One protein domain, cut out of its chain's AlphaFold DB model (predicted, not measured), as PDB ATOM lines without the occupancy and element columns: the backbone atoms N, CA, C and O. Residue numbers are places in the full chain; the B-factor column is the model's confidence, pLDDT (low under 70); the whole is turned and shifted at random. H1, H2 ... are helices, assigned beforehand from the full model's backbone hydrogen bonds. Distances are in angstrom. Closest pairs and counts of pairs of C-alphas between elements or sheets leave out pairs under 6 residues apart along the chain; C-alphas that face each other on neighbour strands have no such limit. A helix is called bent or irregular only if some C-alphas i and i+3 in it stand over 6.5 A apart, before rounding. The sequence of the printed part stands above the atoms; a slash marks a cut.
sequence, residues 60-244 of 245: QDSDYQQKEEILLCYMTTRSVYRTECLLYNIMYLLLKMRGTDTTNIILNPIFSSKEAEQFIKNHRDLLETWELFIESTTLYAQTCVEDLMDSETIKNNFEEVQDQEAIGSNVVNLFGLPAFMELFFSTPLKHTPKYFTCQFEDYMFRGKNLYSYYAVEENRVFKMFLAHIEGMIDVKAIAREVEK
ATOM      1  N   GLN A  60     -44.409  39.039 -42.179       82.69
ATOM      2  CA  GLN A  60     -43.253  39.890 -42.511       82.69
ATOM      3  C   GLN A  60     -43.531  41.391 -42.326       82.69
ATOM      4  O   GLN A  60     -42.657  42.118 -41.860       82.69
ATOM      5  N   ASP A  61     -44.746  41.828 -42.657       87.12
ATOM      6  CA  ASP A  61     -45.146  43.238 -42.642       87.12
ATOM      7  C   ASP A  61     -45.980  43.612 -41.400       87.12
ATOM      8  O   ASP A  61     -46.431  44.751 -41.260       87.12
ATOM      9  N   SER A  62     -46.196  42.660 -40.486       93.19
ATOM     10  CA  SER A  62     -46.949  42.889 -39.254       93.19
ATOM     11  C   SER A  62     -46.149  43.716 -38.250       93.19
ATOM     12  O   SER A  62     -44.930  43.573 -38.129       93.19
ATOM     13  N   ASP A  63     -46.837  44.563 -37.487       95.19
ATOM     14  CA  ASP A  63     -46.227  45.284 -36.368       95.19
ATOM     15  C   ASP A  63     -46.081  44.393 -35.116       95.19
ATOM     16  O   ASP A  63     -46.558  43.255 -35.070       95.19
ATOM     17  N   TYR A  64     -45.391  44.900 -34.087       96.19
ATOM     18  CA  TYR A  64     -45.190  44.169 -32.832       96.19
ATOM     19  C   TYR A  64     -46.512  43.741 -32.183       96.19
ATOM     20  O   TYR A  64     -46.612  42.611 -31.714       96.19
ATOM     21  N   GLN A  65     -47.520  44.617 -32.165       95.69
ATOM     22  CA  GLN A  65     -48.791  44.354 -31.492       95.69
ATOM     23  C   GLN A  65     -49.539  43.202 -32.171       95.69
ATOM     24  O   GLN A  65     -50.064  42.322 -31.497       95.69
ATOM     25  N   GLN A  66     -49.523  43.163 -33.502       95.38
ATOM     26  CA  GLN A  66     -50.099  42.078 -34.293       95.38
ATOM     27  C   GLN A  66     -49.366  40.750 -34.076       95.38
ATOM     28  O   GLN A  66     -50.013  39.714 -33.924       95.38
ATOM     29  N   LYS A  67     -48.025  40.768 -34.043       96.81
ATOM     30  CA  LYS A  67     -47.213  39.571 -33.752       96.81
ATOM     31  C   LYS A  67     -47.470  39.048 -32.342       96.81
ATOM     32  O   LYS A  67     -47.617  37.845 -32.157       96.81
ATOM     33  N   GLU A  68     -47.516  39.947 -31.362       97.38
ATOM     34  CA  GLU A  68     -47.780  39.619 -29.963       97.38
ATOM     35  C   GLU A  68     -49.176  39.008 -29.798       97.38
ATOM     36  O   GLU A  68     -49.298  37.917 -29.247       97.38
ATOM     37  N   GLU A  69     -50.211  39.656 -30.338       96.62
ATOM     38  CA  GLU A  69     -51.600  39.193 -30.261       96.62
ATOM     39  C   GLU A  69     -51.760  37.769 -30.802       96.62
ATOM     40  O   GLU A  69     -52.297  36.898 -30.110       96.62
ATOM     41  N   ILE A  70     -51.301  37.510 -32.032       96.75
ATOM     42  CA  ILE A  70     -51.530  36.213 -32.673       96.75
ATOM     43  C   ILE A  70     -50.767  35.087 -31.972       96.75
ATOM     44  O   ILE A  70     -51.298  33.983 -31.831       96.75
ATOM     45  N   LEU A  71     -49.555  35.366 -31.475       97.31
ATOM     46  CA  LEU A  71     -48.761  34.387 -30.740       97.31
ATOM     47  C   LEU A  71     -49.403  34.054 -29.393       97.31
ATOM     48  O   LEU A  71     -49.513  32.880 -29.051       97.31
ATOM     49  N   LEU A  72     -49.897  35.059 -28.661       97.62
ATOM     50  CA  LEU A  72     -50.634  34.851 -27.413       97.62
ATOM     51  C   LEU A  72     -51.898  34.022 -27.635       97.62
ATOM     52  O   LEU A  72     -52.143  33.066 -26.897       97.62
ATOM     53  N   CYS A  73     -52.676  34.336 -28.675       97.06
ATOM     54  CA  CYS A  73     -53.858  33.553 -29.034       97.06
ATOM     55  C   CYS A  73     -53.486  32.093 -29.324       97.06
ATOM     56  O   CYS A  73     -54.162  31.167 -28.877       97.06
ATOM     57  N   TYR A  74     -52.383  31.875 -30.039       97.75
ATOM     58  CA  TYR A  74     -51.905  30.539 -30.367       97.75
ATOM     59  C   TYR A  74     -51.393  29.765 -29.146       97.75
ATOM     60  O   TYR A  74     -51.633  28.562 -29.043       97.75
ATOM     61  N   MET A  75     -50.732  30.446 -28.208       98.00
ATOM     62  CA  MET A  75     -50.181  29.844 -26.993       98.00
ATOM     63  C   MET A  75     -51.232  29.522 -25.920       98.00
ATOM     64  O   MET A  75     -50.937  28.775 -24.987       98.00
ATOM     65  N   THR A  76     -52.439  30.081 -26.031       96.56
ATOM     66  CA  THR A  76     -53.509  29.952 -25.022       96.56
ATOM     67  C   THR A  76     -54.758  29.239 -25.539       96.56
ATOM     68  O   THR A  76     -55.591  28.809 -24.743       96.56
ATOM     69  N   THR A  77     -54.902  29.063 -26.856       94.12
ATOM     70  CA  THR A  77     -56.062  28.370 -27.432       94.12
ATOM     71  C   THR A  77     -56.128  26.893 -27.036       94.12
ATOM     72  O   THR A  77     -55.116  26.229 -26.797       94.12
ATOM     73  N   ARG A  78     -57.355  26.363 -27.016       91.06
ATOM     74  CA  ARG A  78     -57.663  24.945 -26.768       91.06
ATOM     75  C   ARG A  78     -57.807  24.122 -28.049       91.06
ATOM     76  O   ARG A  78     -57.891  22.900 -28.009       91.06
ATOM     77  N   SER A  79     -57.847  24.784 -29.203       88.69
ATOM     78  CA  SER A  79     -57.843  24.099 -30.493       88.69
ATOM     79  C   SER A  79     -56.408  23.772 -30.890       88.69
ATOM     80  O   SER A  79     -55.558  24.663 -30.923       88.69
ATOM     81  N   VAL A  80     -56.146  22.504 -31.209       91.69
ATOM     82  CA  VAL A  80     -54.858  22.097 -31.775       91.69
ATOM     83  C   VAL A  80     -54.846  22.431 -33.262       91.69
ATOM     84  O   VAL A  80     -55.553  21.807 -34.054       91.69
ATOM     85  N   TYR A  81     -53.996  23.380 -33.634       92.00
ATOM     86  CA  TYR A  81     -53.729  23.786 -35.006       92.00
ATOM     87  C   TYR A  81     -52.223  23.926 -35.203       92.00
ATOM     88  O   TYR A  81     -51.548  24.549 -34.391       92.00
ATOM     89  N   ARG A  82     -51.673  23.358 -36.275       93.69
ATOM     90  CA  ARG A  82     -50.238  23.439 -36.560       93.69
ATOM     91  C   ARG A  82     -49.977  24.541 -37.587       93.69
ATOM     92  O   ARG A  82     -50.545  24.508 -38.669       93.69
ATOM     93  N   THR A  83     -49.100  25.479 -37.242       94.31
ATOM     94  CA  THR A  83     -48.542  26.507 -38.140       94.31
ATOM     95  C   THR A  83     -47.068  26.649 -37.800       94.31
ATOM     96  O   THR A  83     -46.710  26.926 -36.653       94.31
ATOM     97  N   GLU A  84     -46.206  26.422 -38.785       93.25
ATOM     98  CA  GLU A  84     -44.759  26.459 -38.598       93.25
ATOM     99  C   GLU A  84     -44.315  27.879 -38.233       93.25
ATOM    100  O   GLU A  84     -43.465  28.055 -37.361       93.25
ATOM    101  N   CYS A  85     -44.945  28.905 -38.820       93.75
ATOM    102  CA  CYS A  85     -44.630  30.304 -38.539       93.75
ATOM    103  C   CYS A  85     -44.692  30.614 -37.036       93.75
ATOM    104  O   CYS A  85     -43.723  31.120 -36.468       93.75
ATOM    105  N   LEU A  86     -45.788  30.264 -36.355       96.00
ATOM    106  CA  LEU A  86     -45.919  30.544 -34.920       96.00
ATOM    107  C   LEU A  86     -45.084  29.578 -34.070       96.00
ATOM    108  O   LEU A  86     -44.466  30.008 -33.097       96.00
ATOM    109  N   LEU A  87     -44.998  28.302 -34.456       96.00
ATOM    110  CA  LEU A  87     -44.253  27.287 -33.706       96.00
ATOM    111  C   LEU A  87     -42.750  27.567 -33.648       96.00
ATOM    112  O   LEU A  87     -42.181  27.564 -32.556       96.00
ATOM    113  N   TYR A  88     -42.114  27.889 -34.778       94.94
ATOM    114  CA  TYR A  88     -40.695  28.259 -34.790       94.94
ATOM    115  C   TYR A  88     -40.424  29.536 -33.988       94.94
ATOM    116  O   TYR A  88     -39.355  29.678 -33.398       94.94
ATOM    117  N   ASN A  89     -41.386  30.458 -33.911       95.44
ATOM    118  CA  ASN A  89     -41.226  31.671 -33.111       95.44
ATOM    119  C   ASN A  89     -41.420  31.425 -31.614       95.44
ATOM    120  O   ASN A  89     -40.705  32.019 -30.813       95.44
ATOM    121  N   ILE A  90     -42.292  30.501 -31.215       97.38
ATOM    122  CA  ILE A  90     -42.369  30.056 -29.817       97.38
ATOM    123  C   ILE A  90     -41.095  29.303 -29.429       97.38
ATOM    124  O   ILE A  90     -40.509  29.599 -28.390       97.38
ATOM    125  N   MET A  91     -40.609  28.401 -30.289       96.62
ATOM    126  CA  MET A  91     -39.310  27.743 -30.118       96.62
ATOM    127  C   MET A  91     -38.186  28.770 -29.936       96.62
ATOM    128  O   MET A  91     -37.405  28.650 -28.995       96.62
ATOM    129  N   TYR A  92     -38.126  29.802 -30.785       95.94
ATOM    130  CA  TYR A  92     -37.150  30.887 -30.660       95.94
ATOM    131  C   TYR A  92     -37.208  31.558 -29.284       95.94
ATOM    132  O   TYR A  92     -36.174  31.713 -28.639       95.94
ATOM    133  N   LEU A  93     -38.404  31.932 -28.820       97.25
ATOM    134  CA  LEU A  93     -38.585  32.620 -27.541       97.25
ATOM    135  C   LEU A  93     -38.190  31.742 -26.351       97.25
ATOM    136  O   LEU A  93     -37.454  32.208 -25.482       97.25
ATOM    137  N   LEU A  94     -38.620  30.475 -26.334       97.50
ATOM    138  CA  LEU A  94     -38.269  29.517 -25.283       97.50
ATOM    139  C   LEU A  94     -36.753  29.292 -25.241       97.50
ATOM    140  O   LEU A  94     -36.124  29.489 -24.204       97.50
ATOM    141  N   LEU A  95     -36.124  28.976 -26.376       95.81
ATOM    142  CA  LEU A  95     -34.677  28.741 -26.441       95.81
ATOM    143  C   LEU A  95     -33.866  29.994 -26.081       95.81
ATOM    144  O   LEU A  95     -32.886  29.900 -25.339       95.81
ATOM    145  N   LYS A  96     -34.303  31.183 -26.518       94.75
ATOM    146  CA  LYS A  96     -33.686  32.459 -26.130       94.75
ATOM    147  C   LYS A  96     -33.804  32.701 -24.623       94.75
ATOM    148  O   LYS A  96     -32.827  33.111 -24.002       94.75
ATOM    149  N   MET A  97     -34.951  32.393 -24.011       95.06
ATOM    150  CA  MET A  97     -35.149  32.484 -22.559       95.06
ATOM    151  C   MET A  97     -34.265  31.496 -21.778       95.06
ATOM    152  O   MET A  97     -33.947  31.738 -20.611       95.06
ATOM    153  N   ARG A  98     -33.833  30.393 -22.400       94.44
ATOM    154  CA  ARG A  98     -32.851  29.434 -21.853       94.44
ATOM    155  C   ARG A  98     -31.396  29.799 -22.149       94.44
ATOM    156  O   ARG A  98     -30.500  29.111 -21.673       94.44
ATOM    157  N   GLY A  99     -31.141  30.857 -22.918       93.38
ATOM    158  CA  GLY A  99     -29.790  31.231 -23.341       93.38
ATOM    159  C   GLY A  99     -29.179  30.288 -24.382       93.38
ATOM    160  O   GLY A  99     -27.959  30.242 -24.514       93.38
ATOM    161  N   THR A 100     -30.001  29.527 -25.111       92.69
ATOM    162  CA  THR A 100     -29.552  28.653 -26.204       92.69
ATOM    163  C   THR A 100     -29.387  29.456 -27.497       92.69
ATOM    164  O   THR A 100     -30.276  30.223 -27.879       92.69
ATOM    165  N   ASP A 101     -28.258  29.279 -28.189       86.56
ATOM    166  CA  ASP A 101     -28.018  29.916 -29.486       86.56
ATOM    167  C   ASP A 101     -28.911  29.290 -30.568       86.56
ATOM    168  O   ASP A 101     -28.930  28.078 -30.772       86.56
ATOM    169  N   THR A 102     -29.661  30.140 -31.264       85.31
ATOM    170  CA  THR A 102     -30.620  29.759 -32.312       85.31
ATOM    171  C   THR A 102     -30.245  30.320 -33.681       85.31
ATOM    172  O   THR A 102     -30.963  30.081 -34.652       85.31
ATOM    173  N   THR A 103     -29.105  31.016 -33.791       80.38
ATOM    174  CA  THR A 103     -28.716  31.820 -34.965       80.38
ATOM    175  C   THR A 103     -28.697  31.020 -36.272       80.38
ATOM    176  O   THR A 103     -29.087  31.531 -37.317       80.38
ATOM    177  N   ASN A 104     -28.296  29.746 -36.218       79.06
ATOM    178  CA  ASN A 104     -28.210  28.867 -37.392       79.06
ATOM    179  C   ASN A 104     -29.411  27.920 -37.552       79.06
ATOM    180  O   ASN A 104     -29.428  27.104 -38.471       79.06
ATOM    181  N   ILE A 105     -30.386  27.994 -36.648       81.19
ATOM    182  CA  ILE A 105     -31.556  27.106 -36.622       81.19
ATOM    183  C   ILE A 105     -32.794  27.869 -37.091       81.19
ATOM    184  O   ILE A 105     -33.582  27.360 -37.883       81.19
ATOM    185  N   ILE A 106     -32.944  29.115 -36.640       82.19
ATOM    186  CA  ILE A 106     -34.124  29.937 -36.901       82.19
ATOM    187  C   ILE A 106     -33.706  31.090 -37.803       82.19
ATOM    188  O   ILE A 106     -33.214  32.118 -37.348       82.19
ATOM    189  N   LEU A 107     -33.887  30.890 -39.108       78.31
ATOM    190  CA  LEU A 107     -33.338  31.790 -40.123       78.31
ATOM    191  C   LEU A 107     -34.132  33.097 -40.270       78.31
ATOM    192  O   LEU A 107     -33.544  34.120 -40.597       78.31
ATOM    193  N   ASN A 108     -35.448  33.071 -40.027       81.56
ATOM    194  CA  ASN A 108     -36.343  34.214 -40.244       81.56
ATOM    195  C   ASN A 108     -37.399  34.330 -39.123       81.56
ATOM    196  O   ASN A 108     -38.577  34.048 -39.363       81.56
ATOM    197  N   PRO A 109     -37.014  34.697 -37.888       88.69
ATOM    198  CA  PRO A 109     -37.988  34.934 -36.824       88.69
ATOM    199  C   PRO A 109     -38.890  36.136 -37.162       88.69
ATOM    200  O   PRO A 109     -38.434  37.116 -37.750       88.69
ATOM    201  N   ILE A 110     -40.164  36.094 -36.753       92.06
ATOM    202  CA  ILE A 110     -41.096  37.226 -36.918       92.06
ATOM    203  C   ILE A 110     -40.717  38.392 -36.000       92.06
ATOM    204  O   ILE A 110     -40.995  39.550 -36.311       92.06
ATOM    205  N   PHE A 111     -40.072  38.098 -34.868       92.88
ATOM    206  CA  PHE A 111     -39.570  39.095 -33.931       92.88
ATOM    207  C   PHE A 111     -38.097  39.408 -34.192       92.88
ATOM    208  O   PHE A 111     -37.248  38.518 -34.243       92.88
ATOM    209  N   SER A 112     -37.767  40.695 -34.234       92.38
ATOM    210  CA  SER A 112     -36.397  41.162 -34.013       92.38
ATOM    211  C   SER A 112     -35.912  40.793 -32.602       92.38
ATOM    212  O   SER A 112     -36.712  40.504 -31.712       92.38
ATOM    213  N   SER A 113     -34.596  40.846 -32.342       91.38
ATOM    214  CA  SER A 113     -34.068  40.538 -30.995       91.38
ATOM    215  C   SER A 113     -34.712  41.392 -29.900       91.38
ATOM    216  O   SER A 113     -35.059  40.864 -28.849       91.38
ATOM    217  N   LYS A 114     -34.923  42.687 -30.171       95.19
ATOM    218  CA  LYS A 114     -35.538  43.620 -29.216       95.19
ATOM    219  C   LYS A 114     -37.003  43.287 -28.954       95.19
ATOM    220  O   LYS A 114     -37.423  43.290 -27.804       95.19
ATOM    221  N   GLU A 115     -37.766  42.987 -30.004       96.88
ATOM    222  CA  GLU A 115     -39.165  42.574 -29.852       96.88
ATOM    223  C   GLU A 115     -39.272  41.244 -29.092       96.88
ATOM    224  O   GLU A 115     -40.142  41.095 -28.244       96.88
ATOM    225  N   ALA A 116     -38.358  40.298 -29.332       96.62
ATOM    226  CA  ALA A 116     -38.324  39.030 -28.609       96.62
ATOM    227  C   ALA A 116     -38.006  39.224 -27.117       96.62
ATOM    228  O   ALA A 116     -38.670  38.643 -26.263       96.62
ATOM    229  N   GLU A 117     -37.026  40.070 -26.786       96.94
ATOM    230  CA  GLU A 117     -36.718  40.446 -25.398       96.94
ATOM    231  C   GLU A 117     -37.908  41.136 -24.718       96.94
ATOM    232  O   GLU A 117     -38.208  40.857 -23.557       96.94
ATOM    233  N   GLN A 118     -38.609  42.005 -25.450       98.12
ATOM    234  CA  GLN A 118     -39.824  42.661 -24.978       98.12
ATOM    235  C   GLN A 118     -40.948  41.653 -24.714       98.12
ATOM    236  O   GLN A 118     -41.542  41.691 -23.638       98.12
ATOM    237  N   PHE A 119     -41.196  40.719 -25.635       98.50
ATOM    238  CA  PHE A 119     -42.209  39.677 -25.470       98.50
ATOM    239  C   PHE A 119     -41.898  38.791 -24.258       98.50
ATOM    240  O   PHE A 119     -42.756  38.603 -23.401       98.50
ATOM    241  N   ILE A 120     -40.652  38.307 -24.138       98.25
ATOM    242  CA  ILE A 120     -40.210  37.478 -23.001       98.25
ATOM    243  C   ILE A 120     -40.405  38.219 -21.679       98.25
ATOM    244  O   ILE A 120     -40.829  37.631 -20.690       98.25
ATOM    245  N   LYS A 121     -40.097  39.519 -21.644       98.25
ATOM    246  CA  LYS A 121     -40.287  40.335 -20.444       98.25
ATOM    247  C   LYS A 121     -41.765  40.488 -20.079       98.25
ATOM    248  O   LYS A 121     -42.087  40.430 -18.896       98.25
ATOM    249  N   ASN A 122     -42.631  40.710 -21.065       98.50
ATOM    250  CA  ASN A 122     -44.051  40.987 -20.845       98.50
ATOM    251  C   ASN A 122     -44.867  39.726 -20.529       98.50
ATOM    252  O   ASN A 122     -45.830  39.813 -19.774       98.50
ATOM    253  N   HIS A 123     -44.470  38.572 -21.073       98.44
ATOM    254  CA  HIS A 123     -45.220  37.309 -21.006       98.44
ATOM    255  C   HIS A 123     -44.398  36.173 -20.394       98.44
ATOM    256  O   HIS A 123     -44.534  35.010 -20.779       98.44
ATOM    257  N   ARG A 124     -43.522  36.519 -19.445       98.00
ATOM    258  CA  ARG A 124     -42.632  35.578 -18.757       98.00
ATOM    259  C   ARG A 124     -43.395  34.395 -18.170       98.00
ATOM    260  O   ARG A 124     -43.048  33.264 -18.478       98.00
ATOM    261  N   ASP A 125     -44.452  34.659 -17.407       98.19
ATOM    262  CA  ASP A 125     -45.220  33.621 -16.708       98.19
ATOM    263  C   ASP A 125     -45.812  32.589 -17.684       98.19
ATOM    264  O   ASP A 125     -45.788  31.385 -17.425       98.19
ATOM    265  N   LEU A 126     -46.288  33.039 -18.852       98.44
ATOM    266  CA  LEU A 126     -46.802  32.156 -19.901       98.44
ATOM    267  C   LEU A 126     -45.689  31.272 -20.483       98.44
ATOM    268  O   LEU A 126     -45.883  30.068 -20.654       98.44
ATOM    269  N   LEU A 127     -44.525  31.854 -20.783       98.56
ATOM    270  CA  LEU A 127     -43.379  31.109 -21.310       98.56
ATOM    271  C   LEU A 127     -42.813  30.129 -20.279       98.56
ATOM    272  O   LEU A 127     -42.473  29.009 -20.641       98.56
ATOM    273  N   GLU A 128     -42.737  30.520 -19.007       98.25
ATOM    274  CA  GLU A 128     -42.299  29.657 -17.905       98.25
ATOM    275  C   GLU A 128     -43.294  28.514 -17.671       98.25
ATOM    276  O   GLU A 128     -42.880  27.382 -17.433       98.25
ATOM    277  N   THR A 129     -44.596  28.750 -17.861       98.44
ATOM    278  CA  THR A 129     -45.613  27.683 -17.841       98.44
ATOM    279  C   THR A 129     -45.398  26.677 -18.979       98.44
ATOM    280  O   THR A 129     -45.458  25.466 -18.755       98.44
ATOM    281  N   TRP A 130     -45.099  27.154 -20.193       98.62
ATOM    282  CA  TRP A 130     -44.734  26.289 -21.321       98.62
ATOM    283  C   TRP A 130     -43.429  25.524 -21.052       98.62
ATOM    284  O   TRP A 130     -43.391  24.315 -21.278       98.62
ATOM    285  N   GLU A 131     -42.383  26.182 -20.535       98.25
ATOM    286  CA  GLU A 131     -41.127  25.518 -20.153       98.25
ATOM    287  C   GLU A 131     -41.372  24.426 -19.111       98.25
ATOM    288  O   GLU A 131     -40.936  23.297 -19.317       98.25
ATOM    289  N   LEU A 132     -42.097  24.731 -18.031       98.62
ATOM    290  CA  LEU A 132     -42.414  23.777 -16.973       98.62
ATOM    291  C   LEU A 132     -43.167  22.563 -17.523       98.62
ATOM    292  O   LEU A 132     -42.833  21.432 -17.168       98.62
ATOM    293  N   PHE A 133     -44.161  22.770 -18.390       98.69
ATOM    294  CA  PHE A 133     -44.890  21.665 -19.012       98.69
ATOM    295  C   PHE A 133     -43.959  20.773 -19.843       98.69
ATOM    296  O   PHE A 133     -43.978  19.552 -19.692       98.69
ATOM    297  N   ILE A 134     -43.099  21.370 -20.678       98.50
ATOM    298  CA  ILE A 134     -42.151  20.629 -21.520       98.50
ATOM    299  C   ILE A 134     -41.131  19.879 -20.654       98.50
ATOM    300  O   ILE A 134     -40.923  18.687 -20.870       98.50
ATOM    301  N   GLU A 135     -40.546  20.516 -19.637       98.31
ATOM    302  CA  GLU A 135     -39.642  19.874 -18.669       98.31
ATOM    303  C   GLU A 135     -40.330  18.697 -17.959       98.31
ATOM    304  O   GLU A 135     -39.738  17.631 -17.776       98.31
ATOM    305  N   SER A 136     -41.614  18.851 -17.646       98.38
ATOM    306  CA  SER A 136     -42.432  17.827 -16.997       98.38
ATOM    307  C   SER A 136     -42.742  16.620 -17.878       98.38
ATOM    308  O   SER A 136     -43.073  15.555 -17.356       98.38
ATOM    309  N   THR A 137     -42.554  16.715 -19.198       97.81
ATOM    310  CA  THR A 137     -42.669  15.540 -20.077       97.81
ATOM    311  C   THR A 137     -41.616  14.468 -19.783       97.81
ATOM    312  O   THR A 137     -41.794  13.320 -20.170       97.81
ATOM    313  N   THR A 138     -40.556  14.791 -19.034       95.44
ATOM    314  CA  THR A 138     -39.609  13.789 -18.512       95.44
ATOM    315  C   THR A 138     -40.251  12.828 -17.506       95.44
ATOM    316  O   THR A 138     -39.851  11.667 -17.428       95.44
ATOM    317  N   LEU A 139     -41.270  13.273 -16.760       96.06
ATOM    318  CA  LEU A 139     -42.090  12.402 -15.914       96.06
ATOM    319  C   LEU A 139     -43.034  11.560 -16.774       96.06
ATOM    320  O   LEU A 139     -43.147  10.356 -16.575       96.06
ATOM    321  N   TYR A 140     -43.652  12.180 -17.781       96.44
ATOM    322  CA  TYR A 140     -44.520  11.481 -18.729       96.44
ATOM    323  C   TYR A 140     -43.791  10.365 -19.493       96.44
ATOM    324  O   TYR A 140     -44.326   9.278 -19.681       96.44
ATOM    325  N   ALA A 141     -42.540  10.590 -19.897       95.56
ATOM    326  CA  ALA A 141     -41.737   9.568 -20.558       95.56
ATOM    327  C   ALA A 141     -41.582   8.303 -19.693       95.56
ATOM    328  O   ALA A 141     -41.606   7.197 -20.227       95.56
ATOM    329  N   GLN A 142     -41.481   8.454 -18.368       93.31
ATOM    330  CA  GLN A 142     -41.373   7.327 -17.438       93.31
ATOM    331  C   GLN A 142     -42.676   6.529 -17.341       93.31
ATOM    332  O   GLN A 142     -42.610   5.307 -17.277       93.31
ATOM    333  N   THR A 143     -43.842   7.184 -17.420       93.31
ATOM    334  CA  THR A 143     -45.141   6.481 -17.422       93.31
ATOM    335  C   THR A 143     -45.438   5.768 -18.736       93.31
ATOM    336  O   THR A 143     -46.295   4.890 -18.780       93.31
ATOM    337  N   CYS A 144     -44.733   6.116 -19.816       91.56
ATOM    338  CA  CYS A 144     -44.853   5.423 -21.098       91.56
ATOM    339  C   CYS A 144     -44.193   4.033 -21.098       91.56
ATOM    340  O   CYS A 144     -44.349   3.302 -22.074       91.56
ATOM    341  N   VAL A 145     -43.445   3.677 -20.049       88.31
ATOM    342  CA  VAL A 145     -42.748   2.393 -19.915       88.31
ATOM    343  C   VAL A 145     -43.264   1.679 -18.668       88.31
ATOM    344  O   VAL A 145     -43.032   2.140 -17.553       88.31
ATOM    345  N   GLU A 146     -43.919   0.532 -18.858       80.69
ATOM    346  CA  GLU A 146     -44.593  -0.212 -17.777       80.69
ATOM    347  C   GLU A 146     -43.665  -0.557 -16.596       80.69
ATOM    348  O   GLU A 146     -44.086  -0.481 -15.446       80.69
ATOM    349  N   ASP A 147     -42.393  -0.871 -16.865       80.19
ATOM    350  CA  ASP A 147     -41.433  -1.335 -15.852       80.19
ATOM    351  C   ASP A 147     -40.695  -0.213 -15.090       80.19
ATOM    352  O   ASP A 147     -39.893  -0.508 -14.201       80.19
ATOM    353  N   LEU A 148     -40.899   1.068 -15.434       82.75
ATOM    354  CA  LEU A 148     -40.173   2.177 -14.800       82.75
ATOM    355  C   LEU A 148     -40.906   2.754 -13.594       82.75
ATOM    356  O   LEU A 148     -40.476   2.568 -12.456       82.75
ATOM    357  N   MET A 149     -41.967   3.517 -13.843       83.56
ATOM    358  CA  MET A 149     -42.772   4.139 -12.799       83.56
ATOM    359  C   MET A 149     -44.211   4.246 -13.280       83.56
ATOM    360  O   MET A 149     -44.484   4.854 -14.316       83.56
ATOM    361  N   ASP A 150     -45.138   3.706 -12.495       88.12
ATOM    362  CA  ASP A 150     -46.556   3.972 -12.701       88.12
ATOM    363  C   ASP A 150     -46.912   5.423 -12.323       88.12
ATOM    364  O   ASP A 150     -46.184   6.129 -11.611       88.12
ATOM    365  N   SER A 151     -48.057   5.886 -12.828       85.06
ATOM    366  CA  SER A 151     -48.517   7.255 -12.599       85.06
ATOM    367  C   SER A 151     -48.801   7.547 -11.123       85.06
ATOM    368  O   SER A 151     -48.576   8.675 -10.690       85.06
ATOM    369  N   GLU A 152     -49.236   6.565 -10.327       88.94
ATOM    370  CA  GLU A 152     -49.483   6.741  -8.889       88.94
ATOM    371  C   GLU A 152     -48.182   7.038  -8.134       88.94
ATOM    372  O   GLU A 152     -48.116   7.954  -7.314       88.94
ATOM    373  N   THR A 153     -47.112   6.314  -8.454       90.00
ATOM    374  CA  THR A 153     -45.787   6.501  -7.867       90.00
ATOM    375  C   THR A 153     -45.242   7.883  -8.205       90.00
ATOM    376  O   THR A 153     -44.688   8.550  -7.330       90.00
ATOM    377  N   ILE A 154     -45.431   8.364  -9.436       90.56
ATOM    378  CA  ILE A 154     -45.025   9.727  -9.800       90.56
ATOM    379  C   ILE A 154     -45.867  10.769  -9.051       90.56
ATOM    380  O   ILE A 154     -45.296  11.665  -8.430       90.56
ATOM    381  N   LYS A 155     -47.198  10.632  -9.027       90.88
ATOM    382  CA  LYS A 155     -48.109  11.555  -8.317       90.88
ATOM    383  C   LYS A 155     -47.823  11.641  -6.811       90.88
ATOM    384  O   LYS A 155     -48.020  12.687  -6.209       90.88
ATOM    385  N   ASN A 156     -47.301  10.576  -6.200       91.81
ATOM    386  CA  ASN A 156     -46.900  10.578  -4.788       91.81
ATOM    387  C   ASN A 156     -45.584  11.330  -4.511       91.81
ATOM    388  O   ASN A 156     -45.329  11.704  -3.367       91.81
ATOM    389  N   ASN A 157     -44.736  11.527  -5.526       93.31
ATOM    390  CA  ASN A 157     -43.406  12.129  -5.379       93.31
ATOM    391  C   ASN A 157     -43.293  13.541  -5.978       93.31
ATOM    392  O   ASN A 157     -42.360  14.269  -5.641       93.31
ATOM    393  N   PHE A 158     -44.222  13.932  -6.851       96.00
ATOM    394  CA  PHE A 158     -44.215  15.214  -7.552       96.00
ATOM    395  C   PHE A 158     -45.540  15.948  -7.367       96.00
ATOM    396  O   PHE A 158     -46.589  15.333  -7.212       96.00
ATOM    397  N   GLU A 159     -45.495  17.282  -7.399       97.06
ATOM    398  CA  GLU A 159     -46.706  18.100  -7.334       97.06
ATOM    399  C   GLU A 159     -47.607  17.806  -8.540       97.06
ATOM    400  O   GLU A 159     -47.148  17.788  -9.684       97.06
ATOM    401  N   GLU A 160     -48.893  17.595  -8.276       97.12
ATOM    402  CA  GLU A 160     -49.892  17.321  -9.298       97.12
ATOM    403  C   GLU A 160     -50.581  18.612  -9.762       97.12
ATOM    404  O   GLU A 160     -50.987  19.446  -8.952       97.12
ATOM    405  N   VAL A 161     -50.760  18.755 -11.076       97.19
ATOM    406  CA  VAL A 161     -51.553  19.821 -11.698       97.19
ATOM    407  C   VAL A 161     -52.807  19.198 -12.308       97.19
ATOM    408  O   VAL A 161     -52.757  18.564 -13.361       97.19
ATOM    409  N   GLN A 162     -53.944  19.393 -11.638       95.31
ATOM    410  CA  GLN A 162     -55.271  18.927 -12.066       95.31
ATOM    411  C   GLN A 162     -56.083  20.058 -12.712       95.31
ATOM    412  O   GLN A 162     -57.202  20.359 -12.303       95.31
ATOM    413  N   ASP A 163     -55.496  20.729 -13.697       96.12
ATOM    414  CA  ASP A 163     -56.153  21.811 -14.425       96.12
ATOM    415  C   ASP A 163     -56.055  21.556 -15.931       96.12
ATOM    416  O   ASP A 163     -54.977  21.641 -16.522       96.12
ATOM    417  N   GLN A 164     -57.192  21.260 -16.567       93.31
ATOM    418  CA  GLN A 164     -57.291  21.081 -18.023       93.31
ATOM    419  C   GLN A 164     -56.869  22.344 -18.785       93.31
ATOM    420  O   GLN A 164     -56.443  22.275 -19.938       93.31
ATOM    421  N   GLU A 165     -56.956  23.500 -18.137       94.50
ATOM    422  CA  GLU A 165     -56.661  24.795 -18.712       94.50
ATOM    423  C   GLU A 165     -55.234  25.292 -18.449       94.50
ATOM    424  O   GLU A 165     -54.844  26.320 -19.016       94.50
ATOM    425  N   ALA A 166     -54.421  24.521 -17.720       95.88
ATOM    426  CA  ALA A 166     -53.067  24.900 -17.318       95.88
ATOM    427  C   ALA A 166     -52.151  25.290 -18.490       95.88
ATOM    428  O   ALA A 166     -51.254  26.115 -18.333       95.88
ATOM    429  N   ILE A 167     -52.359  24.699 -19.673       96.81
ATOM    430  CA  ILE A 167     -51.511  24.918 -20.848       96.81
ATOM    431  C   ILE A 167     -52.334  24.977 -22.138       96.81
ATOM    432  O   ILE A 167     -53.292  24.221 -22.322       96.81
ATOM    433  N   GLY A 168     -51.971  25.881 -23.050       96.62
ATOM    434  CA  GLY A 168     -52.584  25.940 -24.377       96.62
ATOM    435  C   GLY A 168     -52.298  24.674 -25.179       96.62
ATOM    436  O   GLY A 168     -51.188  24.143 -25.167       96.62
ATOM    437  N   SER A 169     -53.295  24.193 -25.917       96.31
ATOM    438  CA  SER A 169     -53.246  22.870 -26.548       96.31
ATOM    439  C   SER A 169     -52.196  22.755 -27.650       96.31
ATOM    440  O   SER A 169     -51.776  21.650 -27.966       96.31
ATOM    441  N   ASN A 170     -51.735  23.871 -28.218       97.38
ATOM    442  CA  ASN A 170     -50.713  23.865 -29.265       97.38
ATOM    443  C   ASN A 170     -49.297  23.550 -28.775       97.38
ATOM    444  O   ASN A 170     -48.431  23.313 -29.616       97.38
ATOM    445  N   VAL A 171     -49.055  23.498 -27.458       98.19
ATOM    446  CA  VAL A 171     -47.746  23.125 -26.896       98.19
ATOM    447  C   VAL A 171     -47.253  21.782 -27.436       98.19
ATOM    448  O   VAL A 171     -46.070  21.618 -27.722       98.19
ATOM    449  N   VAL A 172     -48.177  20.848 -27.684       98.00
ATOM    450  CA  VAL A 172     -47.858  19.498 -28.156       98.00
ATOM    451  C   VAL A 172     -47.264  19.473 -29.561       98.00
ATOM    452  O   VAL A 172     -46.562  18.534 -29.920       98.00
ATOM    453  N   ASN A 173     -47.500  20.514 -30.364       97.69
ATOM    454  CA  ASN A 173     -46.946  20.589 -31.712       97.69
ATOM    455  C   ASN A 173     -45.428  20.845 -31.711       97.69
ATOM    456  O   ASN A 173     -44.777  20.548 -32.715       97.69
ATOM    457  N   LEU A 174     -44.863  21.354 -30.606       97.88
ATOM    458  CA  LEU A 174     -43.421  21.583 -30.471       97.88
ATOM    459  C   LEU A 174     -42.615  20.277 -30.499       97.88
ATOM    460  O   LEU A 174     -41.495  20.270 -30.996       97.88
ATOM    461  N   PHE A 175     -43.180  19.162 -30.024       97.81
ATOM    462  CA  PHE A 175     -42.487  17.865 -30.007       97.81
ATOM    463  C   PHE A 175     -42.166  17.342 -31.412       97.81
ATOM    464  O   PHE A 175     -41.208  16.597 -31.589       97.81
ATOM    465  N   GLY A 176     -42.951  17.768 -32.406       96.38
ATOM    466  CA  GLY A 176     -42.740  17.480 -33.822       96.38
ATOM    467  C   GLY A 176     -41.921  18.543 -34.562       96.38
ATOM    468  O   GLY A 176     -41.977  18.590 -35.789       96.38
ATOM    469  N   LEU A 177     -41.255  19.471 -33.865       95.38
ATOM    470  CA  LEU A 177     -40.315  20.395 -34.501       95.38
ATOM    471  C   LEU A 177     -38.912  19.773 -34.561       95.38
ATOM    472  O   LEU A 177     -38.412  19.299 -33.536       95.38
ATOM    473  N   PRO A 178     -38.229  19.827 -35.718       93.06
ATOM    474  CA  PRO A 178     -36.861  19.345 -35.842       93.06
ATOM    475  C   PRO A 178     -35.914  19.971 -34.812       93.06
ATOM    476  O   PRO A 178     -35.865  21.192 -34.665       93.06
ATOM    477  N   ALA A 179     -35.130  19.126 -34.138       91.12
ATOM    478  CA  ALA A 179     -34.115  19.494 -33.146       91.12
ATOM    479  C   ALA A 179     -34.630  20.236 -31.895       91.12
ATOM    480  O   ALA A 179     -33.823  20.594 -31.034       91.12
ATOM    481  N   PHE A 180     -35.938  20.497 -31.768       95.44
ATOM    482  CA  PHE A 180     -36.465  21.289 -30.661       95.44
ATOM    483  C   PHE A 180     -36.183  20.638 -29.311       95.44
ATOM    484  O   PHE A 180     -35.655  21.296 -28.417       95.44
ATOM    485  N   MET A 181     -36.501  19.349 -29.173       96.88
ATOM    486  CA  MET A 181     -36.365  18.633 -27.906       96.88
ATOM    487  C   MET A 181     -34.900  18.533 -27.480       96.88
ATOM    488  O   MET A 181     -34.575  18.784 -26.322       96.88
ATOM    489  N   GLU A 182     -33.998  18.241 -28.414       94.56
ATOM    490  CA  GLU A 182     -32.560  18.165 -28.158       94.56
ATOM    491  C   GLU A 182     -31.997  19.515 -27.711       94.56
ATOM    492  O   GLU A 182     -31.243  19.581 -26.743       94.56
ATOM    493  N   LEU A 183     -32.385  20.603 -28.383       95.00
ATOM    494  CA  LEU A 183     -31.951  21.952 -28.024       95.00
ATOM    495  C   LEU A 183     -32.531  22.387 -26.680       95.00
ATOM    496  O   LEU A 183     -31.806  22.926 -25.846       95.00
ATOM    497  N   PHE A 184     -33.812  22.118 -26.438       96.69
ATOM    498  CA  PHE A 184     -34.486  22.475 -25.196       96.69
ATOM    499  C   PHE A 184     -33.826  21.795 -23.985       96.69
ATOM    500  O   PHE A 184     -33.476  22.468 -23.013       96.69
ATOM    501  N   PHE A 185     -33.567  20.486 -24.082       95.81
ATOM    502  CA  PHE A 185     -32.927  19.689 -23.029       95.81
ATOM    503  C   PHE A 185     -31.390  19.722 -23.048       95.81
ATOM    504  O   PHE A 185     -30.757  19.102 -22.196       95.81
ATOM    505  N   SER A 186     -30.765  20.487 -23.951       92.94
ATOM    506  CA  SER A 186     -29.311  20.743 -23.913       92.94
ATOM    507  C   SER A 186     -28.883  21.621 -22.729       92.94
ATOM    508  O   SER A 186     -27.696  21.742 -22.424       92.94
ATOM    509  N   THR A 187     -29.854  22.232 -22.048       92.50
ATOM    510  CA  THR A 187     -29.661  23.075 -20.868       92.50
ATOM    511  C   THR A 187     -30.358  22.451 -19.654       92.50
ATOM    512  O   THR A 187     -31.423  21.851 -19.819       92.50
ATOM    513  N   PRO A 188     -29.808  22.599 -18.431       92.06
ATOM    514  CA  PRO A 188     -30.409  22.037 -17.221       92.06
ATOM    515  C   PRO A 188     -31.847  22.503 -16.993       92.06
ATOM    516  O   PRO A 188     -32.203  23.628 -17.346       92.06
ATOM    517  N   LEU A 189     -32.659  21.655 -16.358       93.38
ATOM    518  CA  LEU A 189     -34.021  22.013 -15.959       93.38
ATOM    519  C   LEU A 189     -33.999  23.252 -15.057       93.38
ATOM    520  O   LEU A 189     -33.170  23.348 -14.148       93.38
ATOM    521  N   LYS A 190     -34.907  24.192 -15.313       94.56
ATOM    522  CA  LYS A 190     -35.065  25.395 -14.487       94.56
ATOM    523  C   LYS A 190     -36.105  25.201 -13.395       94.56
ATOM    524  O   LYS A 190     -35.968  25.788 -12.323       94.56
ATOM    525  N   HIS A 191     -37.132  24.401 -13.666       96.38
ATOM    526  CA  HIS A 191     -38.228  24.161 -12.745       96.38
ATOM    527  C   HIS A 191     -38.152  22.747 -12.181       96.38
ATOM    528  O   HIS A 191     -37.575  21.837 -12.777       96.38
ATOM    529  N   THR A 192     -38.785  22.558 -11.028       96.62
ATOM    530  CA  THR A 192     -39.105  21.218 -10.544       96.62
ATOM    531  C   THR A 192     -40.265  20.675 -11.382       96.62
ATOM    532  O   THR A 192     -41.328  21.303 -11.378       96.62
ATOM    533  N   PRO A 193     -40.094  19.540 -12.088       97.62
ATOM    534  CA  PRO A 193     -41.167  18.913 -12.853       97.62
ATOM    535  C   PRO A 193     -42.428  18.665 -12.019       97.62
ATOM    536  O   PRO A 193     -42.343  18.316 -10.841       97.62
ATOM    537  N   LYS A 194     -43.595  18.812 -12.649       98.00
ATOM    538  CA  LYS A 194     -44.915  18.551 -12.059       98.00
ATOM    539  C   LYS A 194     -45.671  17.521 -12.884       98.00
ATOM    540  O   LYS A 194     -45.469  17.416 -14.089       98.00
ATOM    541  N   TYR A 195     -46.567  16.769 -12.264       98.00
ATOM    542  CA  TYR A 195     -47.387  15.808 -12.991       98.00
ATOM    543  C   TYR A 195     -48.679  16.471 -13.485       98.00
ATOM    544  O   TYR A 195     -49.588  16.745 -12.705       98.00
ATOM    545  N   PHE A 196     -48.752  16.758 -14.786       98.00
ATOM    546  CA  PHE A 196     -49.903  17.402 -15.426       98.00
ATOM    547  C   PHE A 196     -50.975  16.367 -15.781       98.00
ATOM    548  O   PHE A 196     -51.102  15.974 -16.940       98.00
ATOM    549  N   THR A 197     -51.724  15.896 -14.781       96.81
ATOM    550  CA  THR A 197     -52.648  14.754 -14.892       96.81
ATOM    551  C   THR A 197     -53.569  14.846 -16.100       96.81
ATOM    552  O   THR A 197     -53.573  13.938 -16.928       96.81
ATOM    553  N   CYS A 198     -54.285  15.961 -16.257       96.38
ATOM    554  CA  CYS A 198     -55.213  16.136 -17.373       96.38
ATOM    555  C   CYS A 198     -54.501  16.056 -18.727       96.38
ATOM    556  O   CYS A 198     -54.942  15.359 -19.632       96.38
ATOM    557  N   GLN A 199     -53.361  16.728 -18.871       97.44
ATOM    558  CA  GLN A 199     -52.623  16.746 -20.130       97.44
ATOM    559  C   GLN A 199     -51.922  15.419 -20.432       97.44
ATOM    560  O   GLN A 199     -51.719  15.096 -21.598       97.44
ATOM    561  N   PHE A 200     -51.512  14.665 -19.415       97.19
ATOM    562  CA  PHE A 200     -50.783  13.411 -19.590       97.19
ATOM    563  C   PHE A 200     -51.721  12.225 -19.828       97.19
ATOM    564  O   PHE A 200     -51.366  11.316 -20.578       97.19
ATOM    565  N   GLU A 201     -52.915  12.242 -19.232       95.06
ATOM    566  CA  GLU A 201     -53.819  11.085 -19.197       95.06
ATOM    567  C   GLU A 201     -55.066  11.257 -20.084       95.06
ATOM    568  O   GLU A 201     -55.536  10.270 -20.659       95.06
ATOM    569  N   ASP A 202     -55.577  12.482 -20.273       95.62
ATOM    570  CA  ASP A 202     -56.822  12.707 -21.017       95.62
ATOM    571  C   ASP A 202     -56.616  12.801 -22.542       95.62
ATOM    572  O   ASP A 202     -55.572  13.191 -23.073       95.62
ATOM    573  N   TYR A 203     -57.692  12.532 -23.287       95.88
ATOM    574  CA  TYR A 203     -57.770  12.694 -24.745       95.88
ATOM    575  C   TYR A 203     -58.121  14.140 -25.150       95.88
ATOM    576  O   TYR A 203     -59.052  14.380 -25.923       95.88
ATOM    577  N   MET A 204     -57.404  15.127 -24.606       93.88
ATOM    578  CA  MET A 204     -57.767  16.549 -24.737       93.88
ATOM    579  C   MET A 204     -57.184  17.259 -25.970       93.88
ATOM    580  O   MET A 204     -57.639  18.344 -26.338       93.88
ATOM    581  N   PHE A 205     -56.223  16.658 -26.674       94.44
ATOM    582  CA  PHE A 205     -55.577  17.271 -27.838       94.44
ATOM    583  C   PHE A 205     -56.263  16.817 -29.131       94.44
ATOM    584  O   PHE A 205     -55.855  15.846 -29.763       94.44
ATOM    585  N   ARG A 206     -57.361  17.491 -29.509       90.50
ATOM    586  CA  ARG A 206     -58.202  17.135 -30.679       90.50
ATOM    587  C   ARG A 206     -58.666  15.665 -30.637       90.50
ATOM    588  O   ARG A 206     -58.628  14.957 -31.643       90.50
ATOM    589  N   GLY A 207     -59.082  15.202 -29.455       91.88
ATOM    590  CA  GLY A 207     -59.539  13.825 -29.225       91.88
ATOM    591  C   GLY A 207     -58.417  12.783 -29.156       91.88
ATOM    592  O   GLY A 207     -58.700  11.588 -29.167       91.88
ATOM    593  N   LYS A 208     -57.152  13.215 -29.104       95.62
ATOM    594  CA  LYS A 208     -55.979  12.357 -28.921       95.62
ATOM    595  C   LYS A 208     -55.309  12.640 -27.576       95.62
ATOM    596  O   LYS A 208     -55.445  13.731 -27.022       95.62
ATOM    597  N   ASN A 209     -54.582  11.649 -27.077       96.12
ATOM    598  CA  ASN A 209     -53.724  11.771 -25.900       96.12
ATOM    599  C   ASN A 209     -52.370  12.420 -26.251       96.12
ATOM    600  O   ASN A 209     -52.029  12.581 -27.428       96.12
ATOM    601  N   LEU A 210     -51.578  12.754 -25.228       97.62
ATOM    602  CA  LEU A 210     -50.244  13.340 -25.395       97.62
ATOM    603  C   LEU A 210     -49.297  12.448 -26.214       97.62
ATOM    604  O   LEU A 210     -48.579  12.957 -27.074       97.62
ATOM    605  N   TYR A 211     -49.339  11.126 -26.005       96.81
ATOM    606  CA  TYR A 211     -48.488  10.156 -26.704       96.81
ATOM    607  C   TYR A 211     -48.538  10.327 -28.226       96.81
ATOM    608  O   TYR A 211     -47.507  10.290 -28.890       96.81
ATOM    609  N   SER A 212     -49.726  10.603 -28.774       96.94
ATOM    610  CA  SER A 212     -49.945  10.794 -30.215       96.94
ATOM    611  C   SER A 212     -49.158  11.961 -30.827       96.94
ATOM    612  O   SER A 212     -48.988  12.005 -32.043       96.94
ATOM    613  N   TYR A 213     -48.723  12.915 -30.002       97.44
ATOM    614  CA  TYR A 213     -47.898  14.059 -30.395       97.44
ATOM    615  C   TYR A 213     -46.461  13.942 -29.883       97.44
ATOM    616  O   TYR A 213     -45.550  14.514 -30.472       97.44
ATOM    617  N   TYR A 214     -46.258  13.220 -28.782       97.25
ATOM    618  CA  TYR A 214     -44.971  13.085 -28.116       97.25
ATOM    619  C   TYR A 214     -44.091  11.998 -28.746       97.25
ATOM    620  O   TYR A 214     -42.896  12.215 -28.938       97.25
ATOM    621  N   ALA A 215     -44.672  10.852 -29.113       95.62
ATOM    622  CA  ALA A 215     -43.976   9.710 -29.703       95.62
ATOM    623  C   ALA A 215     -43.844   9.838 -31.232       95.62
ATOM    624  O   ALA A 215     -44.318   8.997 -31.995       95.62
ATOM    625  N   VAL A 216     -43.219  10.928 -31.681       95.62
ATOM    626  CA  VAL A 216     -42.999  11.253 -33.102       95.62
ATOM    627  C   VAL A 216     -41.535  11.071 -33.511       95.62
ATOM    628  O   VAL A 216     -40.651  10.941 -32.663       95.62
ATOM    629  N   GLU A 217     -41.268  11.043 -34.821       94.38
ATOM    630  CA  GLU A 217     -39.921  10.826 -35.370       94.38
ATOM    631  C   GLU A 217     -38.926  11.890 -34.886       94.38
ATOM    632  O   GLU A 217     -37.785  11.584 -34.538       94.38
ATOM    633  N   GLU A 218     -39.395  13.131 -34.830       95.94
ATOM    634  CA  GLU A 218     -38.622  14.320 -34.501       95.94
ATOM    635  C   GLU A 218     -38.265  14.408 -33.013       95.94
ATOM    636  O   GLU A 218     -37.254  15.020 -32.675       95.94
ATOM    637  N   ASN A 219     -39.020  13.756 -32.120       96.38
ATOM    638  CA  ASN A 219     -38.717  13.732 -30.689       96.38
ATOM    639  C   ASN A 219     -37.626  12.693 -30.381       96.38
ATOM    640  O   ASN A 219     -37.858  11.639 -29.780       96.38
ATOM    641  N   ARG A 220     -36.395  12.995 -30.801       93.00
ATOM    642  CA  ARG A 220     -35.253  12.086 -30.633       93.00
ATOM    643  C   ARG A 220     -34.852  11.888 -29.179       93.00
ATOM    644  O   ARG A 220     -34.298  10.841 -28.857       93.00
ATOM    645  N   VAL A 221     -35.152  12.849 -28.302       94.94
ATOM    646  CA  VAL A 221     -34.915  12.718 -26.856       94.94
ATOM    647  C   VAL A 221     -35.711  11.541 -26.299       94.94
ATOM    648  O   VAL A 221     -35.136  10.671 -25.648       94.94
ATOM    649  N   PHE A 222     -37.006  11.454 -26.622       95.19
ATOM    650  CA  PHE A 222     -37.834  10.332 -26.181       95.19
ATOM    651  C   PHE A 222     -37.396   9.001 -26.805       95.19
ATOM    652  O   PHE A 222     -37.319   7.987 -26.118       95.19
ATOM    653  N   LYS A 223     -37.013   8.998 -28.085       92.06
ATOM    654  CA  LYS A 223     -36.475   7.792 -28.735       92.06
ATOM    655  C   LYS A 223     -35.183   7.295 -28.105       92.06
ATOM    656  O   LYS A 223     -35.015   6.096 -27.924       92.06
ATOM    657  N   MET A 224     -34.268   8.206 -27.784       91.00
ATOM    658  CA  MET A 224     -33.011   7.867 -27.126       91.00
ATOM    659  C   MET A 224     -33.265   7.314 -25.722       91.00
ATOM    660  O   MET A 224     -32.612   6.354 -25.321       91.00
ATOM    661  N   PHE A 225     -34.240   7.879 -25.006       92.06
ATOM    662  CA  PHE A 225     -34.711   7.341 -23.736       92.06
ATOM    663  C   PHE A 225     -35.222   5.899 -23.888       92.06
ATOM    664  O   PHE A 225     -34.715   5.015 -23.204       92.06
ATOM    665  N   LEU A 226     -36.128   5.627 -24.835       91.25
ATOM    666  CA  LEU A 226     -36.626   4.267 -25.087       91.25
ATOM    667  C   LEU A 226     -35.504   3.299 -25.488       91.25
ATOM    668  O   LEU A 226     -35.379   2.228 -24.904       91.25
ATOM    669  N   ALA A 227     -34.625   3.699 -26.409       89.50
ATOM    670  CA  ALA A 227     -33.496   2.879 -26.848       89.50
ATOM    671  C   ALA A 227     -32.521   2.548 -25.701       89.50
ATOM    672  O   ALA A 227     -31.901   1.482 -25.695       89.50
ATOM    673  N   HIS A 228     -32.373   3.447 -24.724       87.31
ATOM    674  CA  HIS A 228     -31.593   3.174 -23.522       87.31
ATOM    675  C   HIS A 228     -32.269   2.123 -22.631       87.31
ATOM    676  O   HIS A 228     -31.605   1.179 -22.203       87.31
ATOM    677  N   ILE A 229     -33.578   2.250 -22.400       87.75
ATOM    678  CA  ILE A 229     -34.367   1.285 -21.621       87.75
ATOM    679  C   ILE A 229     -34.364  -0.104 -22.266       87.75
ATOM    680  O   ILE A 229     -34.173  -1.105 -21.581       87.75
ATOM    681  N   GLU A 230     -34.491  -0.171 -23.589       87.25
ATOM    682  CA  GLU A 230     -34.468  -1.418 -24.362       87.25
ATOM    683  C   GLU A 230     -33.062  -2.039 -24.470       87.25
ATOM    684  O   GLU A 230     -32.880  -3.091 -25.085       87.25
ATOM    685  N   GLY A 231     -32.037  -1.398 -23.895       84.75
ATOM    686  CA  GLY A 231     -30.658  -1.879 -23.924       84.75
ATOM    687  C   GLY A 231     -29.980  -1.766 -25.293       84.75
ATOM    688  O   GLY A 231     -28.900  -2.326 -25.483       84.75
ATOM    689  N   MET A 232     -30.571  -1.032 -26.244       84.38
ATOM    690  CA  MET A 232     -29.949  -0.740 -27.543       84.38
ATOM    691  C   MET A 232     -28.776   0.239 -27.405       84.38
ATOM    692  O   MET A 232     -27.872   0.249 -28.241       84.38
ATOM    693  N   ILE A 233     -28.784   1.057 -26.346       77.62
ATOM    694  CA  ILE A 233     -27.747   2.044 -26.040       77.62
ATOM    695  C   ILE A 233     -27.184   1.807 -24.629       77.62
ATOM    696  O   ILE A 233     -27.884   1.972 -23.629       77.62
ATOM    697  N   ASP A 234     -25.884   1.501 -24.547       78.12
ATOM    698  CA  ASP A 234     -25.136   1.417 -23.285       78.12
ATOM    699  C   ASP A 234     -24.466   2.760 -22.948       78.12
ATOM    700  O   ASP A 234     -23.531   3.206 -23.621       78.12
ATOM    701  N   VAL A 235     -24.894   3.386 -21.849       73.69
ATOM    702  CA  VAL A 235     -24.333   4.650 -21.333       73.69
ATOM    703  C   VAL A 235     -22.834   4.532 -21.043       73.69
ATOM    704  O   VAL A 235     -22.089   5.485 -21.269       73.69
ATOM    705  N   LYS A 236     -22.344   3.359 -20.613       74.94
ATOM    706  CA  LYS A 236     -20.904   3.141 -20.392       74.94
ATOM    707  C   LYS A 236     -20.120   3.096 -21.697       74.94
ATOM    708  O   LYS A 236     -18.915   3.346 -21.685       74.94
ATOM    709  N   ALA A 237     -20.752   2.710 -22.802       71.75
ATOM    710  CA  ALA A 237     -20.134   2.759 -24.120       71.75
ATOM    711  C   ALA A 237     -20.081   4.203 -24.635       71.75
ATOM    712  O   ALA A 237     -19.027   4.630 -25.094       71.75
ATOM    713  N   ILE A 238     -21.156   4.981 -24.454       74.94
ATOM    714  CA  ILE A 238     -21.178   6.413 -24.801       74.94
ATOM    715  C   ILE A 238     -20.113   7.186 -24.018       74.94
ATOM    716  O   ILE A 238     -19.320   7.903 -24.621       74.94
ATOM    717  N   ALA A 239     -20.046   7.013 -22.694       73.75
ATOM    718  CA  ALA A 239     -19.078   7.718 -21.850       73.75
ATOM    719  C   ALA A 239     -17.625   7.477 -22.305       73.75
ATOM    720  O   ALA A 239     -16.832   8.412 -22.375       73.75
ATOM    721  N   ARG A 240     -17.306   6.239 -22.711       74.75
ATOM    722  CA  ARG A 240     -15.986   5.867 -23.242       74.75
ATOM    723  C   ARG A 240     -15.641   6.528 -24.577       74.75
ATOM    724  O   ARG A 240     -14.460   6.669 -24.872       74.75
ATOM    725  N   GLU A 241     -16.627   6.881 -25.396       75.62
ATOM    726  CA  GLU A 241     -16.394   7.609 -26.650       75.62
ATOM    727  C   GLU A 241     -16.314   9.124 -26.428       75.62
ATOM    728  O   GLU A 241     -15.520   9.788 -27.085       75.62
ATOM    729  N   VAL A 242     -17.062   9.670 -25.462       72.75
ATOM    730  CA  VAL A 242     -16.984  11.095 -25.092       72.75
ATOM    731  C   VAL A 242     -15.622  11.445 -24.491       72.75
ATOM    732  O   VAL A 242     -15.079  12.493 -24.809       72.75
ATOM    733  N   GLU A 243     -15.023  10.559 -23.692       67.38
ATOM    734  CA  GLU A 243     -13.668  10.753 -23.143       67.38
ATOM    735  C   GLU A 243     -12.553  10.765 -24.209       67.38
ATOM    736  O   GLU A 243     -11.416  11.129 -23.903       67.38
ATOM    737  N   LYS A 244     -12.845  10.352 -25.451       66.88
ATOM    738  CA  LYS A 244     -11.886  10.371 -26.570       66.88
ATOM    739  C   LYS A 244     -11.967  11.639 -27.427       66.88
ATOM    740  O   LYS A 244     -11.115  11.798 -28.304       66.88
TER     741      LYS A 244
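This is residues 60 to 244 of the 245 residues of an uncharacterized protein of Halobacteriovoraceae bacterium (UniProt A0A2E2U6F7). A body of crossed helices is built round the long helix H4, which lies near its middle and runs along part of its length, with H1, H2 and H3 gathered toward one end and H5 and H10 toward the other; H6, H7, H8 and H9 lie between. Residues 234 to 244, of which 235 to 242 belong to H11, stick out as a free arm. The printed part has 185 residues, with eleven named helices, H1 to H11 in chain order, and no named strand; the class is all helix. The whole is compact, with a radius of gyration of the C-alphas of 17.3 A and spans of 51 by 45 by 26 A.

H1, residues 64 to 76, only just touches H2, residues 84 to 97, with 3 pairs of C-alphas within 8 A, closest at Leu 71 and Leu 86, 6.3 A; they stand about perpendicular at 87 degrees. H2 is the hub, touching four helices. It only just touches H3, residues 113 to 122, with 3 pairs, closest at the C-alphas of Leu 93 and Ala 116, 6.5 A. H4, residues 124 to 143, touches no helix; its Leu 127 is close but not clearly touching H2 at Leu 94, C-alphas 6.7 A apart. H5, residues 151 to 157, is close but not clearly touching H4, C-alphas 143 and 151 being 5.9 A apart. H6, residues 169 to 176, touches H1 at 88 degrees, about perpendicular, closest at the C-alphas of Met 75 and Asn 170, 6.4 A. H7, residues 180 to 184, touches H2, the C-alphas of Leu 95 and Phe 184 being 6.4 A apart. H8, residues 197 to 201, is close but not clearly touching H4, C-alphas 140 and 200 being 6.6 A apart. H9, residues 211 to 214, touches H6, closest at the C-alphas of Phe 175 and Tyr 214, 5.7 A. H10, residues 220 to 229, touches H7, closest at the C-alphas of Glu 182 and Val 221, 6.1 A. H11, residues 235 to 242, touches no helix. Every O i to N i+4 pair is within hydrogen-bond range in H1, H3, H5, H7, H8, H10 and H11; the counts are 9 of 10 in H2, 13 of 16 in H4 and 0 of 4 in H6, where 4 of 5 O i to N i+3 pairs are, and H9 is too short for an i+4 pair.

H1 begins at C-alpha 64 (-45.190, 44.169, -32.832) and is 18.2 A long; H2 is 19.6 A. H4, 29.2 A, ends at C-alpha 143 (-45.141, 6.481, -17.422), with a kink of 25 degrees near residue 137. H6 is irregular, but only just: C-alphas 169 and 172 are 6.6 A apart. H11 ends at C-alpha 242 (-16.984, 11.095, -25.092).

The two C-alphas farthest apart, of Asp 61 and Asp 147, are 52.1 A apart. The printed part has no cut. The links H2 to H3, H5 to H6 and H7 to H8 are long. Mean pLDDT of the printed part is 92.6; residues 243 to 244 are under 70.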